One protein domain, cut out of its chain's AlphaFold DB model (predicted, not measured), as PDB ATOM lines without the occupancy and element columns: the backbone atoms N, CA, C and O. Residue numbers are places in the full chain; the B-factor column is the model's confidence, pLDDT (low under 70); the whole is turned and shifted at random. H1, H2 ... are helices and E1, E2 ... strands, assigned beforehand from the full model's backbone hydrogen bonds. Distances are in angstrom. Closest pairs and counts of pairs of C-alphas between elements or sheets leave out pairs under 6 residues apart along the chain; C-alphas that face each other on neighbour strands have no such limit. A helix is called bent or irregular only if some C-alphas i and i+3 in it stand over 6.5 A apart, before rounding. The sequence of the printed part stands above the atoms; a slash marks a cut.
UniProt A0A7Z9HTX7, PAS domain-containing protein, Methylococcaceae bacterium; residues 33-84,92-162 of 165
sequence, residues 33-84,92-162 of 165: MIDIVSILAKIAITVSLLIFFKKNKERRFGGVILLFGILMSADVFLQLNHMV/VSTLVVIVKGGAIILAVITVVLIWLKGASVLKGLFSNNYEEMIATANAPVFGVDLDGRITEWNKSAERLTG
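What this domain is: This is residues 33 to 84 and 92 to 162 of the 165 residues of the protein "PAS domain-containing protein" of Methylococcaceae bacterium (UniProt A0A7Z9HTX7). One very long helix, H3, makes the backbone of a rod; H1 and H2 run beside its first half as a loose three-helix bundle, and a small head, the hairpin of E1 and E2 with the short helix H4, sits at its far end. Between bundle and head, residues 119 to 130 of H3 stand free. The 123 printed residues hold, in order, H1, H2, H3, E1, E2 and H4, mostly helix, with a two-stranded antiparallel sheet. The whole is extended, with a radius of gyration of the C-alphas of 23.8 A and spans of 79 by 34 by 18 A.

Where its parts are: H1, residues 33 to 55, begins at C-alpha 33 (-1.931, -28.058, -74.100) and is 33.5 A long. H2, residues 62 to 84, measures 32.4 A. H3, residues 92 to 136, measures 64.7 A and has a kink of 25 degrees near residue 118; it is neither bent nor irregular, but only just: C-alphas 92 and 95 are 6.0 A apart. E1 is residues 142 to 144, 6.8 A, and E2 residues 150 to 153, 7.5 A. H4, residues 155 to 161, 10.0 A, ends at C-alpha 161 (-22.395, -44.266, -15.297).

How they stand to each other: H1, H2 and H3 form an up and down bundle, each running against the one before. H1 touches H3, with residues 100 to 111 of H3 alone, at a shallow tilt of 29 degrees, the same way; the closest C-alphas, of Ile 45 and Val 111, are 6.8 A apart. H2, with residues 71 to 78 alone, touches residues 96 to 107 of H3 at a shallow tilt of 29 degrees, opposite ways; the closest C-alphas, of Leu 71 and Ala 103, are 7.5 A apart. H1 and H2 are near each other. E1 and E2 are an antiparallel hairpin, with N 143 and O 152 within hydrogen-bond range at 2.8 A. H4 is close to H3 but not clearly touching, the closest C-alphas, of Ala 135 and Lys 155, being 6.2 A apart. Every O i to N i+4 pair is within hydrogen-bond range in H1, H2 and H4, and 38 of 41 in H3.

The domain as a whole: The farthest C-alphas, of Val 84 and Gly 162, are 79.8 A apart. Residues 85 to 91 are not printed, and C-alphas 84 and 92 are 11.3 A apart across this cut. Of the links printed whole, none is long. The mean pLDDT of the printed part is 70.2, with 68 residues under 70, among them residues 48 to 67 and 114 to 130.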
ATOM      1  N   MET A  33      -1.191 -27.266 -75.089       70.94
ATOM      2  CA  MET A  33      -1.931 -28.058 -74.100       70.94
ATOM      3  C   MET A  33      -0.995 -28.864 -73.187       70.94
ATOM      4  O   MET A  33      -1.197 -28.893 -71.974       70.94
ATOM      5  N   ILE A  34       0.060 -29.470 -73.743       69.94
ATOM      6  CA  ILE A  34       1.068 -30.215 -72.974       69.94
ATOM      7  C   ILE A  34       1.799 -29.298 -71.982       69.94
ATOM      8  O   ILE A  34       2.022 -29.692 -70.835       69.94
ATOM      9  N   ASP A  35       2.137 -28.074 -72.387       73.56
ATOM     10  CA  ASP A  35       2.829 -27.122 -71.514       73.56
ATOM     11  C   ASP A  35       1.935 -26.655 -70.355       73.56
ATOM     12  O   ASP A  35       2.391 -26.604 -69.210       73.56
ATOM     13  N   ILE A  36       0.642 -26.417 -70.602       76.25
ATOM     14  CA  ILE A  36      -0.329 -26.088 -69.544       76.25
ATOM     15  C   ILE A  36      -0.464 -27.245 -68.544       76.25
ATOM     16  O   ILE A  36      -0.404 -27.031 -67.330       76.25
ATOM     17  N   VAL A  37      -0.610 -28.478 -69.037       75.69
ATOM     18  CA  VAL A  37      -0.712 -29.676 -68.187       75.69
ATOM     19  C   VAL A  37       0.566 -29.879 -67.363       75.69
ATOM     20  O   VAL A  37       0.484 -30.189 -66.173       75.69
ATOM     21  N   SER A  38       1.743 -29.635 -67.949       74.19
ATOM     22  CA  SER A  38       3.030 -29.696 -67.243       74.19
ATOM     23  C   SER A  38       3.113 -28.663 -66.112       74.19
ATOM     24  O   SER A  38       3.486 -29.002 -64.987       74.19
ATOM     25  N   ILE A  39       2.692 -27.416 -66.357       76.31
ATOM     26  CA  ILE A  39       2.660 -26.360 -65.331       76.31
ATOM     27  C   ILE A  39       1.750 -26.761 -64.159       76.31
ATOM     28  O   ILE A  39       2.155 -26.662 -62.998       76.31
ATOM     29  N   LEU A  40       0.546 -27.269 -64.444       76.94
ATOM     30  CA  LEU A  40      -0.399 -27.707 -63.411       76.94
ATOM     31  C   LEU A  40       0.157 -28.864 -62.568       76.94
ATOM     32  O   LEU A  40       0.054 -28.838 -61.339       76.94
ATOM     33  N   ALA A  41       0.804 -29.846 -63.203       75.50
ATOM     34  CA  ALA A  41       1.436 -30.962 -62.502       75.50
ATOM     35  C   ALA A  41       2.546 -30.487 -61.548       75.50
ATOM     36  O   ALA A  41       2.618 -30.926 -60.397       75.50
ATOM     37  N   LYS A  42       3.377 -29.534 -61.985       74.50
ATOM     38  CA  LYS A  42       4.461 -28.951 -61.177       74.50
ATOM     39  C   LYS A  42       3.938 -28.212 -59.946       74.50
ATOM     40  O   LYS A  42       4.498 -28.364 -58.855       74.50
ATOM     41  N   ILE A  43       2.842 -27.466 -60.093       74.62
ATOM     42  CA  ILE A  43       2.172 -26.794 -58.972       74.62
ATOM     43  C   ILE A  43       1.646 -27.833 -57.976       74.62
ATOM     44  O   ILE A  43       1.912 -27.721 -56.779       74.62
ATOM     45  N   ALA A  44       0.973 -28.883 -58.453       73.31
ATOM     46  CA  ALA A  44       0.421 -29.933 -57.597       73.31
ATOM     47  C   ALA A  44       1.503 -30.679 -56.793       73.31
ATOM     48  O   ALA A  44       1.333 -30.913 -55.592       73.31
ATOM     49  N   ILE A  45       2.640 -31.005 -57.421       74.50
ATOM     50  CA  ILE A  45       3.785 -31.626 -56.738       74.50
ATOM     51  C   ILE A  45       4.354 -30.678 -55.677       74.50
ATOM     52  O   ILE A  45       4.588 -31.094 -54.543       74.50
ATOM     53  N   THR A  46       4.525 -29.399 -56.015       72.12
ATOM     54  CA  THR A  46       5.076 -28.388 -55.100       72.12
ATOM     55  C   THR A  46       4.182 -28.191 -53.875       72.12
ATOM     56  O   THR A  46       4.668 -28.207 -52.746       72.12
ATOM     57  N   VAL A  47       2.865 -28.081 -54.070       71.88
ATOM     58  CA  VAL A  47       1.888 -27.973 -52.973       71.88
ATOM     59  C   VAL A  47       1.892 -29.235 -52.108       71.88
ATOM     60  O   VAL A  47       1.908 -29.142 -50.880       71.88
ATOM     61  N   SER A  48       1.952 -30.415 -52.730       68.56
ATOM     62  CA  SER A  48       2.028 -31.693 -52.012       68.56
ATOM     63  C   SER A  48       3.290 -31.786 -51.147       68.56
ATOM     64  O   SER A  48       3.214 -32.185 -49.984       68.56
ATOM     65  N   LEU A  49       4.441 -31.357 -51.679       68.38
ATOM     66  CA  LEU A  49       5.700 -31.286 -50.936       68.38
ATOM     67  C   LEU A  49       5.638 -30.269 -49.794       68.38
ATOM     68  O   LEU A  49       6.114 -30.574 -48.706       68.38
ATOM     69  N   LEU A  50       5.024 -29.100 -50.003       67.62
ATOM     70  CA  LEU A  50       4.882 -28.062 -48.979       67.62
ATOM     71  C   LEU A  50       4.035 -28.546 -47.790       67.62
ATOM     72  O   LEU A  50       4.420 -28.378 -46.631       67.62
ATOM     73  N   ILE A  51       2.900 -29.194 -48.074       67.12
ATOM     74  CA  ILE A  51       2.026 -29.787 -47.052       67.12
ATOM     75  C   ILE A  51       2.769 -30.896 -46.298       67.12
ATOM     76  O   ILE A  51       2.678 -30.982 -45.073       67.12
ATOM     77  N   PHE A  52       3.545 -31.717 -47.008       63.12
ATOM     78  CA  PHE A  52       4.353 -32.776 -46.407       63.12
ATOM     79  C   PHE A  52       5.479 -32.224 -45.512       63.12
ATOM     80  O   PHE A  52       5.667 -32.718 -44.400       63.12
ATOM     81  N   PHE A  53       6.172 -31.165 -45.946       62.25
ATOM     82  CA  PHE A  53       7.239 -30.494 -45.190       62.25
ATOM     83  C   PHE A  53       6.735 -29.877 -43.888       62.25
ATOM     84  O   PHE A  53       7.387 -29.973 -42.852       62.25
ATOM     85  N   LYS A  54       5.547 -29.263 -43.925       63.03
ATOM     86  CA  LYS A  54       4.931 -28.677 -42.731       63.03
ATOM     87  C   LYS A  54       4.512 -29.747 -41.711       63.03
ATOM     88  O   LYS A  54       4.364 -29.431 -40.535       63.03
ATOM     89  N   LYS A  55       4.322 -30.997 -42.152       58.50
ATOM     90  CA  LYS A  55       3.736 -32.083 -41.352       58.50
ATOM     91  C   LYS A  55       4.755 -33.068 -40.773       58.50
ATOM     92  O   LYS A  55       4.511 -33.597 -39.697       58.50
ATOM     93  N   ASN A  56       5.889 -33.299 -41.435       58.62
ATOM     94  CA  ASN A  56       6.922 -34.227 -40.969       58.62
ATOM     95  C   ASN A  56       8.278 -33.521 -40.904       58.62
ATOM     96  O   ASN A  56       8.794 -33.096 -41.928       58.62
ATOM     97  N   LYS A  57       8.884 -33.440 -39.713       55.91
ATOM     98  CA  LYS A  57      10.199 -32.805 -39.499       55.91
ATOM     99  C   LYS A  57      11.388 -33.775 -39.658       55.91
ATOM    100  O   LYS A  57      12.525 -33.324 -39.655       55.91
ATOM    101  N   GLU A  58      11.158 -35.091 -39.804       51.19
ATOM    102  CA  GLU A  58      12.183 -36.091 -39.425       51.19
ATOM    103  C   GLU A  58      12.454 -37.312 -40.338       51.19
ATOM    104  O   GLU A  58      13.186 -38.205 -39.920       51.19
ATOM    105  N   ARG A  59      11.985 -37.429 -41.592       53.59
ATOM    106  CA  ARG A  59      12.346 -38.625 -42.404       53.59
ATOM    107  C   ARG A  59      13.003 -38.334 -43.744       53.59
ATOM    108  O   ARG A  59      12.404 -37.696 -44.595       53.59
ATOM    109  N   ARG A  60      14.217 -38.903 -43.904       58.88
ATOM    110  CA  ARG A  60      15.091 -39.014 -45.097       58.88
ATOM    111  C   ARG A  60      14.440 -38.502 -46.391       58.88
ATOM    112  O   ARG A  60      13.974 -39.266 -47.231       58.88
ATOM    113  N   PHE A  61      14.485 -37.181 -46.529       55.59
ATOM    114  CA  PHE A  61      13.921 -36.392 -47.626       55.59
ATOM    115  C   PHE A  61      14.741 -36.461 -48.923       55.59
ATOM    116  O   PHE A  61      14.254 -36.072 -49.983       55.59
ATOM    117  N   GLY A  62      15.979 -36.962 -48.845       57.50
ATOM    118  CA  GLY A  62      16.961 -36.856 -49.926       57.50
ATOM    119  C   GLY A  62      16.492 -37.458 -51.249       57.50
ATOM    120  O   GLY A  62      16.639 -36.822 -52.282       57.50
ATOM    121  N   GLY A  63      15.859 -38.635 -51.225       60.31
ATOM    122  CA  GLY A  63      15.450 -39.321 -52.457       60.31
ATOM    123  C   GLY A  63      14.341 -38.605 -53.233       60.31
ATOM    124  O   GLY A  63      14.391 -38.555 -54.457       60.31
ATOM    125  N   VAL A  64      13.361 -38.015 -52.539       66.69
ATOM    126  CA  VAL A  64      12.209 -37.356 -53.184       66.69
ATOM    127  C   VAL A  64      12.602 -35.990 -53.744       66.69
ATOM    128  O   VAL A  64      12.217 -35.653 -54.859       66.69
ATOM    129  N   ILE A  65      13.417 -35.231 -53.007       64.62
ATOM    130  CA  ILE A  65      13.940 -33.938 -53.468       64.62
ATOM    131  C   ILE A  65      14.885 -34.138 -54.659       64.62
ATOM    132  O   ILE A  65      14.820 -33.383 -55.624       64.62
ATOM    133  N   LEU A  66      15.717 -35.182 -54.624       63.38
ATOM    134  CA  LEU A  66      16.628 -35.520 -55.716       63.38
ATOM    135  C   LEU A  66      15.866 -35.972 -56.972       63.38
ATOM    136  O   LEU A  66      16.168 -35.488 -58.058       63.38
ATOM    137  N   LEU A  67      14.830 -36.810 -56.835       66.69
ATOM    138  CA  LEU A  67      13.949 -37.185 -57.952       66.69
ATOM    139  C   LEU A  67      13.222 -35.974 -58.551       66.69
ATOM    140  O   LEU A  67      13.178 -35.829 -59.770       66.69
ATOM    141  N   PHE A  68      12.693 -35.084 -57.709       71.19
ATOM    142  CA  PHE A  68      12.035 -33.857 -58.160       71.19
ATOM    143  C   PHE A  68      13.004 -32.908 -58.876       71.19
ATOM    144  O   PHE A  68      12.670 -32.361 -59.925       71.19
ATOM    145  N   GLY A  69      14.221 -32.753 -58.347       65.38
ATOM    146  CA  GLY A  69      15.275 -31.958 -58.973       65.38
ATOM    147  C   GLY A  69      15.688 -32.502 -60.342       65.38
ATOM    148  O   GLY A  69      15.837 -31.726 -61.284       65.38
ATOM    149  N   ILE A  70      15.804 -33.827 -60.482       72.12
ATOM    150  CA  ILE A  70      16.077 -34.478 -61.774       72.12
ATOM    151  C   ILE A  70      14.939 -34.211 -62.766       72.12
ATOM    152  O   ILE A  70      15.206 -33.846 -63.908       72.12
ATOM    153  N   LEU A  71      13.683 -34.345 -62.327       69.06
ATOM    154  CA  LEU A  71      12.511 -34.125 -63.177       69.06
ATOM    155  C   LEU A  71      12.459 -32.677 -63.697       69.06
ATOM    156  O   LEU A  71      12.335 -32.446 -64.894       69.06
ATOM    157  N   MET A  72      12.651 -31.702 -62.804       72.81
ATOM    158  CA  MET A  72      12.663 -30.281 -63.161       72.81
ATOM    159  C   MET A  72      13.833 -29.906 -64.073       72.81
ATOM    160  O   MET A  72      13.660 -29.110 -64.992       72.81
ATOM    161  N   SER A  73      15.012 -30.494 -63.851       67.94
ATOM    162  CA  SER A  73      16.179 -30.287 -64.715       67.94
ATOM    163  C   SER A  73      15.936 -30.823 -66.131       67.94
ATOM    164  O   SER A  73      16.261 -30.151 -67.109       67.94
ATOM    165  N   ALA A  74      15.286 -31.986 -66.256       69.06
ATOM    166  CA  ALA A  74      14.924 -32.568 -67.547       69.06
ATOM    167  C   ALA A  74      13.902 -31.709 -68.316       69.06
ATOM    168  O   ALA A  74      14.071 -31.482 -69.512       69.06
ATOM    169  N   ASP A  75      12.882 -31.183 -67.630       72.56
ATOM    170  CA  ASP A  75      11.905 -30.248 -68.203       72.56
ATOM    171  C   ASP A  75      12.569 -28.964 -68.735       72.56
ATOM    172  O   ASP A  75      12.316 -28.552 -69.869       72.56
ATOM    173  N   VAL A  76      13.446 -28.342 -67.933       68.31
ATOM    174  CA  VAL A  76      14.176 -27.121 -68.319       68.31
ATOM    175  C   VAL A  76      15.108 -27.393 -69.498       68.31
ATOM    176  O   VAL A  76      15.139 -26.616 -70.451       68.31
ATOM    177  N   PHE A  77      15.828 -28.516 -69.484       66.56
ATOM    178  CA  PHE A  77      16.707 -28.919 -70.580       66.56
ATOM    179  C   PHE A  77      15.940 -29.141 -71.891       66.56
ATOM    180  O   PHE A  77      16.387 -28.728 -72.960       66.56
ATOM    181  N   LEU A  78      14.748 -29.737 -71.820       65.12
ATOM    182  CA  LEU A  78      13.895 -29.949 -72.987       65.12
ATOM    183  C   LEU A  78      13.366 -28.625 -73.561       65.12
ATOM    184  O   LEU A  78      13.311 -28.458 -74.779       65.12
ATOM    185  N   GLN A  79      13.031 -27.667 -72.694       65.81
ATOM    186  CA  GLN A  79      12.603 -26.328 -73.098       65.81
ATOM    187  C   GLN A  79      13.752 -25.516 -73.724       65.81
ATOM    188  O   GLN A  79      13.545 -24.837 -74.729       65.81
ATOM    189  N   LEU A  80      14.973 -25.649 -73.194       59.00
ATOM    190  CA  LEU A  80      16.183 -25.046 -73.759       59.00
ATOM    191  C   LEU A  80      16.532 -25.623 -75.137       59.00
ATOM    192  O   LEU A  80      16.814 -24.862 -76.060       59.00
ATOM    193  N   ASN A  81      16.440 -26.943 -75.314       58.69
ATOM    194  CA  ASN A  81      16.662 -27.574 -76.620       58.69
ATOM    195  C   ASN A  81      15.628 -27.126 -77.664       58.69
ATOM    196  O   ASN A  81      15.971 -26.961 -78.831       58.69
ATOM    197  N   HIS A  82      14.383 -26.863 -77.253       56.22
ATOM    198  CA  HIS A  82      13.353 -26.308 -78.136       56.22
ATOM    199  C   HIS A  82      13.638 -24.848 -78.539       56.22
ATOM    200  O   HIS A  82      13.339 -24.459 -79.664       56.22
ATOM    201  N   MET A  83      14.242 -24.040 -77.657       51.94
ATOM    202  CA  MET A  83      14.662 -22.665 -77.978       51.94
ATOM    203  C   MET A  83      15.909 -22.613 -78.872       51.94
ATOM    204  O   MET A  83      16.008 -21.747 -79.736       51.94
ATOM    205  N   VAL A  84      16.854 -23.537 -78.680       55.62
ATOM    206  CA  VAL A  84      18.107 -23.601 -79.455       55.62
ATOM    207  C   VAL A  84      17.894 -24.223 -80.838       55.62
ATOM    208  O   VAL A  84      18.573 -23.853 -81.790       55.62
ATOM    209  N   VAL A  92      12.058 -32.413 -85.202       53.31
ATOM    210  CA  VAL A  92      11.976 -32.025 -83.785       53.31
ATOM    211  C   VAL A  92      10.572 -32.245 -83.192       53.31
ATOM    212  O   VAL A  92      10.424 -32.386 -81.982       53.31
ATOM    213  N   SER A  93       9.529 -32.371 -84.018       60.47
ATOM    214  CA  SER A  93       8.137 -32.389 -83.537       60.47
ATOM    215  C   SER A  93       7.709 -33.705 -82.868       60.47
ATOM    216  O   SER A  93       7.008 -33.669 -81.860       60.47
ATOM    217  N   THR A  94       8.110 -34.872 -83.380       59.59
ATOM    218  CA  THR A  94       7.609 -36.159 -82.852       59.59
ATOM    219  C   THR A  94       8.368 -36.605 -81.604       59.59
ATOM    220  O   THR A  94       7.765 -37.065 -80.635       59.59
ATOM    221  N   LEU A  95       9.691 -36.419 -81.585       61.41
ATOM    222  CA  LEU A  95      10.524 -36.798 -80.442       61.41
ATOM    223  C   LEU A  95      10.224 -35.943 -79.206       61.41
ATOM    224  O   LEU A  95      10.139 -36.481 -78.104       61.41
ATOM    225  N   VAL A  96       9.984 -34.639 -79.374       64.44
ATOM    226  CA  VAL A  96       9.629 -33.749 -78.255       64.44
ATOM    227  C   VAL A  96       8.299 -34.157 -77.624       64.44
ATOM    228  O   VAL A  96       8.199 -34.185 -76.400       64.44
ATOM    229  N   VAL A  97       7.300 -34.535 -78.425       64.25
ATOM    230  CA  VAL A  97       5.999 -34.987 -77.909       64.25
ATOM    231  C   VAL A  97       6.136 -36.290 -77.121       64.25
ATOM    232  O   VAL A  97       5.593 -36.393 -76.022       64.25
ATOM    233  N   ILE A  98       6.908 -37.261 -77.625       68.38
ATOM    234  CA  ILE A  98       7.145 -38.538 -76.929       68.38
ATOM    235  C   ILE A  98       7.873 -38.307 -75.599       68.38
ATOM    236  O   ILE A  98       7.465 -38.841 -74.565       68.38
ATOM    237  N   VAL A  99       8.923 -37.480 -75.600       68.19
ATOM    238  CA  VAL A  99       9.714 -37.193 -74.394       68.19
ATOM    239  C   VAL A  99       8.894 -36.402 -73.367       68.19
ATOM    240  O   VAL A  99       8.894 -36.766 -72.188       68.19
ATOM    241  N   LYS A 100       8.126 -35.385 -73.792       68.69
ATOM    242  CA  LYS A 100       7.210 -34.641 -72.904       68.69
ATOM    243  C   LYS A 100       6.121 -35.548 -72.323       68.69
ATOM    244  O   LYS A 100       5.838 -35.480 -71.129       68.69
ATOM    245  N   GLY A 101       5.549 -36.434 -73.137       64.88
ATOM    246  CA  GLY A 101       4.565 -37.420 -72.685       64.88
ATOM    247  C   GLY A 101       5.132 -38.367 -71.624       64.88
ATOM    248  O   GLY A 101       4.498 -38.591 -70.591       64.88
ATOM    249  N   GLY A 102       6.357 -38.863 -71.823       76.00
ATOM    250  CA  GLY A 102       7.048 -39.716 -70.851       76.00
ATOM    251  C   GLY A 102       7.283 -39.029 -69.502       76.00
ATOM    252  O   GLY A 102       7.049 -39.633 -68.452       76.00
ATOM    253  N   ALA A 103       7.673 -37.751 -69.516       70.88
ATOM    254  CA  ALA A 103       7.869 -36.966 -68.297       70.88
ATOM    255  C   ALA A 103       6.564 -36.796 -67.495       70.88
ATOM    256  O   ALA A 103       6.565 -36.956 -66.273       70.88
ATOM    257  N   ILE A 104       5.435 -36.560 -68.177       64.62
ATOM    258  CA  ILE A 104       4.113 -36.451 -67.540       64.62
ATOM    259  C   ILE A 104       3.719 -37.771 -66.871       64.62
ATOM    260  O   ILE A 104       3.286 -37.767 -65.720       64.62
ATOM    261  N   ILE A 105       3.908 -38.907 -67.548       74.81
ATOM    262  CA  ILE A 105       3.582 -40.228 -66.987       74.81
ATOM    263  C   ILE A 105       4.393 -40.484 -65.710       74.81
ATOM    264  O   ILE A 105       3.835 -40.890 -64.689       74.81
ATOM    265  N   LEU A 106       5.695 -40.187 -65.731       76.00
ATOM    266  CA  LEU A 106       6.565 -40.353 -64.566       76.00
ATOM    267  C   LEU A 106       6.160 -39.430 -63.402       76.00
ATOM    268  O   LEU A 106       6.163 -39.851 -62.241       76.00
ATOM    269  N   ALA A 107       5.760 -38.192 -63.702       67.25
ATOM    270  CA  ALA A 107       5.253 -37.246 -62.713       67.25
ATOM    271  C   ALA A 107       3.961 -37.756 -62.051       67.25
ATOM    272  O   ALA A 107       3.856 -37.755 -60.824       67.25
ATOM    273  N   VAL A 108       3.012 -38.265 -62.845       70.69
ATOM    274  CA  VAL A 108       1.751 -38.842 -62.348       70.69
ATOM    275  C   VAL A 108       2.018 -40.057 -61.460       70.69
ATOM    276  O   VAL A 108       1.471 -40.135 -60.362       70.69
ATOM    277  N   ILE A 109       2.913 -40.962 -61.871       77.38
ATOM    278  CA  ILE A 109       3.321 -42.116 -61.055       77.38
ATOM    279  C   ILE A 109       3.900 -41.646 -59.716       77.38
ATOM    280  O   ILE A 109       3.539 -42.172 -58.664       77.38
ATOM    281  N   THR A 110       4.753 -40.621 -59.734       71.12
ATOM    282  CA  THR A 110       5.359 -40.064 -58.517       71.12
ATOM    283  C   THR A 110       4.297 -39.495 -57.573       71.12
ATOM    284  O   THR A 110       4.317 -39.791 -56.378       71.12
ATOM    285  N   VAL A 111       3.325 -38.740 -58.096       67.88
ATOM    286  CA  VAL A 111       2.203 -38.199 -57.310       67.88
ATOM    287  C   VAL A 111       1.352 -39.321 -56.716       67.88
ATOM    288  O   VAL A 111       1.067 -39.293 -55.520       67.88
ATOM    289  N   VAL A 112       0.996 -40.336 -57.507       75.12
ATOM    290  CA  VAL A 112       0.195 -41.482 -57.044       75.12
ATOM    291  C   VAL A 112       0.923 -42.247 -55.937       75.12
ATOM    292  O   VAL A 112       0.320 -42.562 -54.912       75.12
ATOM    293  N   LEU A 113       2.229 -42.488 -56.080       72.81
ATOM    294  CA  LEU A 113       3.037 -43.156 -55.052       72.81
ATOM    295  C   LEU A 113       3.117 -42.348 -53.749       72.81
ATOM    296  O   LEU A 113       3.075 -42.929 -52.660       72.81
ATOM    297  N   ILE A 114       3.206 -41.017 -53.843       69.44
ATOM    298  CA  ILE A 114       3.147 -40.124 -52.678       69.44
ATOM    299  C   ILE A 114       1.759 -40.195 -52.026       69.44
ATOM    300  O   ILE A 114       1.668 -40.309 -50.803       69.44
ATOM    301  N   TRP A 115       0.685 -40.184 -52.818       66.44
ATOM    302  CA  TRP A 115      -0.697 -40.193 -52.331       66.44
ATOM    303  C   TRP A 115      -1.068 -41.514 -51.641       66.44
ATOM    304  O   TRP A 115      -1.622 -41.497 -50.543       66.44
ATOM    305  N   LEU A 116      -0.661 -42.656 -52.212       67.62
ATOM    306  CA  LEU A 116      -0.837 -43.986 -51.613       67.62
ATOM    307  C   LEU A 116      -0.153 -44.099 -50.243       67.62
ATOM    308  O   LEU A 116      -0.717 -44.675 -49.315       67.62
ATOM    309  N   LYS A 117       1.041 -43.511 -50.079       63.47
ATOM    310  CA  LYS A 117       1.729 -43.463 -48.778       63.47
ATOM    311  C   LYS A 117       1.135 -42.421 -47.824       63.47
ATOM    312  O   LYS A 117       1.118 -42.644 -46.616       63.47
ATOM    313  N   GLY A 118       0.644 -41.295 -48.343       61.34
ATOM    314  CA  GLY A 118       0.043 -40.217 -47.556       61.34
ATOM    315  C   GLY A 118      -1.329 -40.564 -46.967       61.34
ATOM    316  O   GLY A 118      -1.626 -40.160 -45.841       61.34
ATOM    317  N   ALA A 119      -2.148 -41.352 -47.672       61.72
ATOM    318  CA  ALA A 119      -3.490 -41.739 -47.227       61.72
ATOM    319  C   ALA A 119      -3.480 -42.542 -45.912       61.72
ATOM    320  O   ALA A 119      -4.304 -42.301 -45.027       61.72
ATOM    321  N   SER A 120      -2.502 -43.437 -45.734       61.88
ATOM    322  CA  SER A 120      -2.322 -44.200 -44.489       61.88
ATOM    323  C   SER A 120      -1.953 -43.304 -43.301       61.88
ATOM    324  O   SER A 120      -2.382 -43.551 -42.177       61.88
ATOM    325  N   VAL A 121      -1.214 -42.219 -43.551       59.91
ATOM    326  CA  VAL A 121      -0.854 -41.223 -42.528       59.91
ATOM    327  C   VAL A 121      -2.062 -40.365 -42.146       59.91
ATOM    328  O   VAL A 121      -2.207 -39.998 -40.983       59.91
ATOM    329  N   LEU A 122      -2.949 -40.054 -43.098       54.84
ATOM    330  CA  LEU A 122      -4.190 -39.329 -42.819       54.84
ATOM    331  C   LEU A 122      -5.085 -40.119 -41.856       54.84
ATOM    332  O   LEU A 122      -5.512 -39.565 -40.849       54.84
ATOM    333  N   LYS A 123      -5.305 -41.412 -42.134       59.56
ATOM    334  CA  LYS A 123      -6.106 -42.289 -41.266       59.56
ATOM    335  C   LYS A 123      -5.553 -42.349 -39.840       59.56
ATOM    336  O   LYS A 123      -6.321 -42.196 -38.899       59.56
ATOM    337  N   GLY A 124      -4.233 -42.487 -39.684       62.28
ATOM    338  CA  GLY A 124      -3.591 -42.483 -38.364       62.28
ATOM    339  C   GLY A 124      -3.723 -41.151 -37.612       62.28
ATOM    340  O   GLY A 124      -3.916 -41.155 -36.403       62.28
ATOM    341  N   LEU A 125      -3.678 -40.008 -38.312       64.56
ATOM    342  CA  LEU A 125      -3.912 -38.700 -37.683       64.56
ATOM    343  C   LEU A 125      -5.352 -38.518 -37.216       64.56
ATOM    344  O   LEU A 125      -5.571 -37.987 -36.133       64.56
ATOM    345  N   PHE A 126      -6.322 -38.905 -38.048       67.00
ATOM    346  CA  PHE A 126      -7.725 -38.761 -37.682       67.00
ATOM    347  C   PHE A 126      -8.096 -39.694 -36.528       67.00
ATOM    348  O   PHE A 126      -8.782 -39.234 -35.626       67.00
ATOM    349  N   SER A 127      -7.587 -40.934 -36.499       66.19
ATOM    350  CA  SER A 127      -7.829 -41.867 -35.384       66.19
ATOM    351  C   SER A 127      -7.276 -41.322 -34.066       66.19
ATOM    352  O   SER A 127      -8.024 -41.165 -33.107       66.19
ATOM    353  N   ASN A 128      -5.994 -40.936 -34.041       67.69
ATOM    354  CA  ASN A 128      -5.346 -40.485 -32.808       67.69
ATOM    355  C   ASN A 128      -5.979 -39.197 -32.261       67.69
ATOM    356  O   ASN A 128      -6.260 -39.109 -31.071       67.69
ATOM    357  N   ASN A 129      -6.250 -38.211 -33.123       67.75
ATOM    358  CA  ASN A 129      -6.834 -36.946 -32.675       67.75
ATOM    359  C   ASN A 129      -8.303 -37.087 -32.253       67.75
ATOM    360  O   ASN A 129      -8.742 -36.350 -31.374       67.75
ATOM    361  N   TYR A 130      -9.070 -37.976 -32.891       66.25
ATOM    362  CA  TYR A 130     -10.484 -38.178 -32.573       66.25
ATOM    363  C   TYR A 130     -10.651 -38.857 -31.212       66.25
ATOM    364  O   TYR A 130     -11.376 -38.344 -30.358       66.25
ATOM    365  N   GLU A 131      -9.912 -39.943 -30.972       70.25
ATOM    366  CA  GLU A 131      -9.913 -40.645 -29.686       70.25
ATOM    367  C   GLU A 131      -9.407 -39.743 -28.551       70.25
ATOM    368  O   GLU A 131     -10.016 -39.684 -27.482       70.25
ATOM    369  N   GLU A 132      -8.344 -38.966 -28.787       69.94
ATOM    370  CA  GLU A 132      -7.785 -38.042 -27.795       69.94
ATOM    371  C   GLU A 132      -8.725 -36.859 -27.496       69.94
ATOM    372  O   GLU A 132      -8.907 -36.492 -26.329       69.94
ATOM    373  N   MET A 133      -9.388 -36.289 -28.511       70.62
ATOM    374  CA  MET A 133     -10.403 -35.245 -28.309       70.62
ATOM    375  C   MET A 133     -11.590 -35.750 -27.488       70.62
ATOM    376  O   MET A 133     -12.057 -35.045 -26.594       70.62
ATOM    377  N   ILE A 134     -12.068 -36.964 -27.768       67.44
ATOM    378  CA  ILE A 134     -13.184 -37.571 -27.034       67.44
ATOM    379  C   ILE A 134     -12.770 -37.892 -25.596       67.44
ATOM    380  O   ILE A 134     -13.508 -37.575 -24.658       67.44
ATOM    381  N   ALA A 135     -11.570 -38.444 -25.402       67.56
ATOM    382  CA  ALA A 135     -11.034 -38.781 -24.086       67.56
ATOM    383  C   ALA A 135     -10.814 -37.553 -23.185       67.56
ATOM    384  O   ALA A 135     -10.966 -37.660 -21.966       67.56
ATOM    385  N   THR A 136     -10.480 -36.396 -23.769       67.75
ATOM    386  CA  THR A 136     -10.156 -35.157 -23.032       67.75
ATOM    387  C   THR A 136     -11.378 -34.255 -22.806       67.75
ATOM    388  O   THR A 136     -11.299 -33.255 -22.090       67.75
ATOM    389  N   ALA A 137     -12.537 -34.589 -23.379       72.44
ATOM    390  CA  ALA A 137     -13.757 -33.822 -23.166       72.44
ATOM    391  C   ALA A 137     -14.230 -33.904 -21.696       72.44
ATOM    392  O   ALA A 137     -14.487 -34.977 -21.145       72.44
ATOM    393  N   ASN A 138     -14.412 -32.738 -21.066       73.12
ATOM    394  CA  ASN A 138     -14.933 -32.617 -19.695       73.12
ATOM    395  C   ASN A 138     -16.434 -32.945 -19.566       73.12
ATOM    396  O   ASN A 138     -16.957 -32.982 -18.453       73.12
ATOM    397  N   ALA A 139     -17.126 -33.182 -20.683       83.88
ATOM    398  CA  ALA A 139     -18.502 -33.660 -20.718       83.88
ATOM    399  C   ALA A 139     -18.541 -35.170 -21.034       83.88
ATOM    400  O   ALA A 139     -17.659 -35.660 -21.748       83.88
ATOM    401  N   PRO A 140     -19.540 -35.920 -20.531       79.75
ATOM    402  CA  PRO A 140     -19.773 -37.301 -20.948       79.75
ATOM    403  C   PRO A 140     -20.039 -37.367 -22.458       79.75
ATOM    404  O   PRO A 140     -20.952 -36.703 -22.946       79.75
ATOM    405  N   VAL A 141     -19.253 -38.164 -23.186       83.31
ATOM    406  CA  VAL A 141     -19.432 -38.412 -24.627       83.31
ATOM    407  C   VAL A 141     -19.483 -39.916 -24.855       83.31
ATOM    408  O   VAL A 141     -18.624 -40.638 -24.349       83.31
ATOM    409  N   PHE A 142     -20.482 -40.376 -25.608       85.25
ATOM    410  CA  PHE A 142     -20.607 -41.761 -26.049       85.25
ATOM    411  C   PHE A 142     -21.199 -41.831 -27.464       85.25
ATOM    412  O   PHE A 142     -22.054 -41.022 -27.828       85.25
ATOM    413  N   GLY A 143     -20.706 -42.774 -28.264       84.50
ATOM    414  CA  GLY A 143     -21.215 -43.111 -29.592       84.50
ATOM    415  C   GLY A 143     -22.161 -44.306 -29.520       84.50
ATOM    416  O   GLY A 143     -21.959 -45.203 -28.701       84.50
ATOM    417  N   VAL A 144     -23.196 -44.309 -30.365       85.19
ATOM    418  CA  VAL A 144     -24.151 -45.418 -30.487       85.19
ATOM    419  C   VAL A 144     -24.238 -45.914 -31.927       85.19
ATOM    420  O   VAL A 144     -24.119 -45.121 -32.864       85.19
ATOM    421  N   ASP A 145     -24.452 -47.215 -32.105       88.00
ATOM    422  CA  ASP A 145     -24.765 -47.804 -33.405       88.00
ATOM    423  C   ASP A 145     -26.234 -47.559 -33.816       88.00
ATOM    424  O   ASP A 145     -27.018 -46.928 -33.102       88.00
ATOM    425  N   LEU A 146     -26.614 -48.053 -35.000       89.19
ATOM    426  CA  LEU A 146     -27.975 -47.915 -35.540       89.19
ATOM    427  C   LEU A 146     -29.043 -48.633 -34.698       89.19
ATOM    428  O   LEU A 146     -30.219 -48.288 -34.801       89.19
ATOM    429  N   ASP A 147     -28.637 -49.585 -33.857       90.81
ATOM    430  CA  ASP A 147     -29.505 -50.325 -32.942       90.81
ATOM    431  C   ASP A 147     -29.549 -49.683 -31.540       90.81
ATOM    432  O   ASP A 147     -30.184 -50.212 -30.624       90.81
ATOM    433  N   GLY A 148     -28.885 -48.534 -31.354       85.75
ATOM    434  CA  GLY A 148     -28.835 -47.796 -30.095       85.75
ATOM    435  C   GLY A 148     -27.875 -48.381 -29.057       85.75
ATOM    436  O   GLY A 148     -27.963 -48.024 -27.880       85.75
ATOM    437  N   ARG A 149     -26.966 -49.282 -29.450       86.94
ATOM    438  CA  ARG A 149     -25.957 -49.858 -28.550       86.94
ATOM    439  C   ARG A 149     -24.746 -48.942 -28.481       86.94
ATOM    440  O   ARG A 149     -24.296 -48.431 -29.500       86.94
ATOM    441  N   ILE A 150     -24.205 -48.760 -27.281       85.00
ATOM    442  CA  ILE A 150     -23.004 -47.948 -27.065       85.00
ATOM    443  C   ILE A 150     -21.798 -48.667 -27.680       85.00
ATOM    444  O   ILE A 150     -21.544 -49.825 -27.351       85.00
ATOM    445  N   THR A 151     -21.069 -47.987 -28.565       83.81
ATOM    446  CA  THR A 151     -19.870 -48.519 -29.240       83.81
ATOM    447  C   THR A 151     -18.574 -47.904 -28.719       83.81
ATOM    448  O   THR A 151     -17.517 -48.521 -28.802       83.81
ATOM    449  N   GLU A 152     -18.643 -46.677 -28.202       83.12
ATOM    450  CA  GLU A 152     -17.492 -45.879 -27.774       83.12
ATOM    451  C   GLU A 152     -17.927 -44.947 -26.637       83.12
ATOM    452  O   GLU A 152     -19.020 -44.385 -26.702       83.12
ATOM    453  N   TRP A 153     -17.090 -44.717 -25.621       84.88
ATOM    454  CA  TRP A 153     -17.322 -43.671 -24.612       84.88
ATOM    455  C   TRP A 153     -16.026 -43.145 -23.984       84.88
ATOM    456  O   TRP A 153     -14.966 -43.755 -24.120       84.88
ATOM    457  N   ASN A 154     -16.091 -41.989 -23.315       84.06
ATOM    458  CA  ASN A 154     -14.941 -41.372 -22.648       84.06
ATOM    459  C   ASN A 154     -14.913 -41.596 -21.125       84.06
ATOM    460  O   ASN A 154     -15.914 -41.947 -20.505       84.06
ATOM    461  N   LYS A 155     -13.775 -41.282 -20.485       83.75
ATOM    462  CA  LYS A 155     -13.596 -41.395 -19.021       83.75
ATOM    463  C   LYS A 155     -14.631 -40.610 -18.206       83.75
ATOM    464  O   LYS A 155     -14.952 -40.978 -17.077       83.75
ATOM    465  N   SER A 156     -15.148 -39.507 -18.749       83.19
ATOM    466  CA  SER A 156     -16.205 -38.718 -18.107       83.19
ATOM    467  C   SER A 156     -17.545 -39.469 -18.086       83.19
ATOM    468  O   SER A 156     -18.266 -39.377 -17.093       83.19
ATOM    469  N   ALA A 157     -17.861 -40.235 -19.136       85.00
ATOM    470  CA  ALA A 157     -19.027 -41.116 -19.203       85.00
ATOM    471  C   ALA A 157     -18.875 -42.350 -18.301       85.00
ATOM    472  O   ALA A 157     -19.825 -42.698 -17.597       85.00
ATOM    473  N   GLU A 158     -17.677 -42.937 -18.228       86.31
ATOM    474  CA  GLU A 158     -17.377 -44.024 -17.282       86.31
ATOM    475  C   GLU A 158     -17.590 -43.569 -15.832       86.31
ATOM    476  O   GLU A 158     -18.261 -44.232 -15.043       86.31
ATOM    477  N   ARG A 159     -17.097 -42.373 -15.485       82.88
ATOM    478  CA  ARG A 159     -17.258 -41.795 -14.143       82.88
ATOM    479  C   ARG A 159     -18.717 -41.497 -13.789       82.88
ATOM    480  O   ARG A 159     -19.072 -41.565 -12.617       82.88
ATOM    481  N   LEU A 160     -19.539 -41.115 -14.769       84.19
ATOM    482  CA  LEU A 160     -20.950 -40.789 -14.542       84.19
ATOM    483  C   LEU A 160     -21.818 -42.043 -14.399       84.19
ATOM    484  O   LEU A 160     -22.734 -42.062 -13.583       84.19
ATOM    485  N   THR A 161     -21.553 -43.065 -15.212       84.31
ATOM    486  CA  THR A 161     -22.395 -44.266 -15.297       84.31
ATOM    487  C   THR A 161     -21.914 -45.405 -14.400       84.31
ATOM    488  O   THR A 161     -22.716 -46.255 -14.027       84.31
ATOM    489  N   GLY A 162     -20.630 -45.420 -14.024       82.44
ATOM    490  CA  GLY A 162     -20.009 -46.480 -13.224       82.44
ATOM    491  C   GLY A 162     -19.612 -47.724 -14.021       82.44
ATOM    492  O   GLY A 162     -19.161 -48.703 -13.429       82.44
TER     493      GLY A 162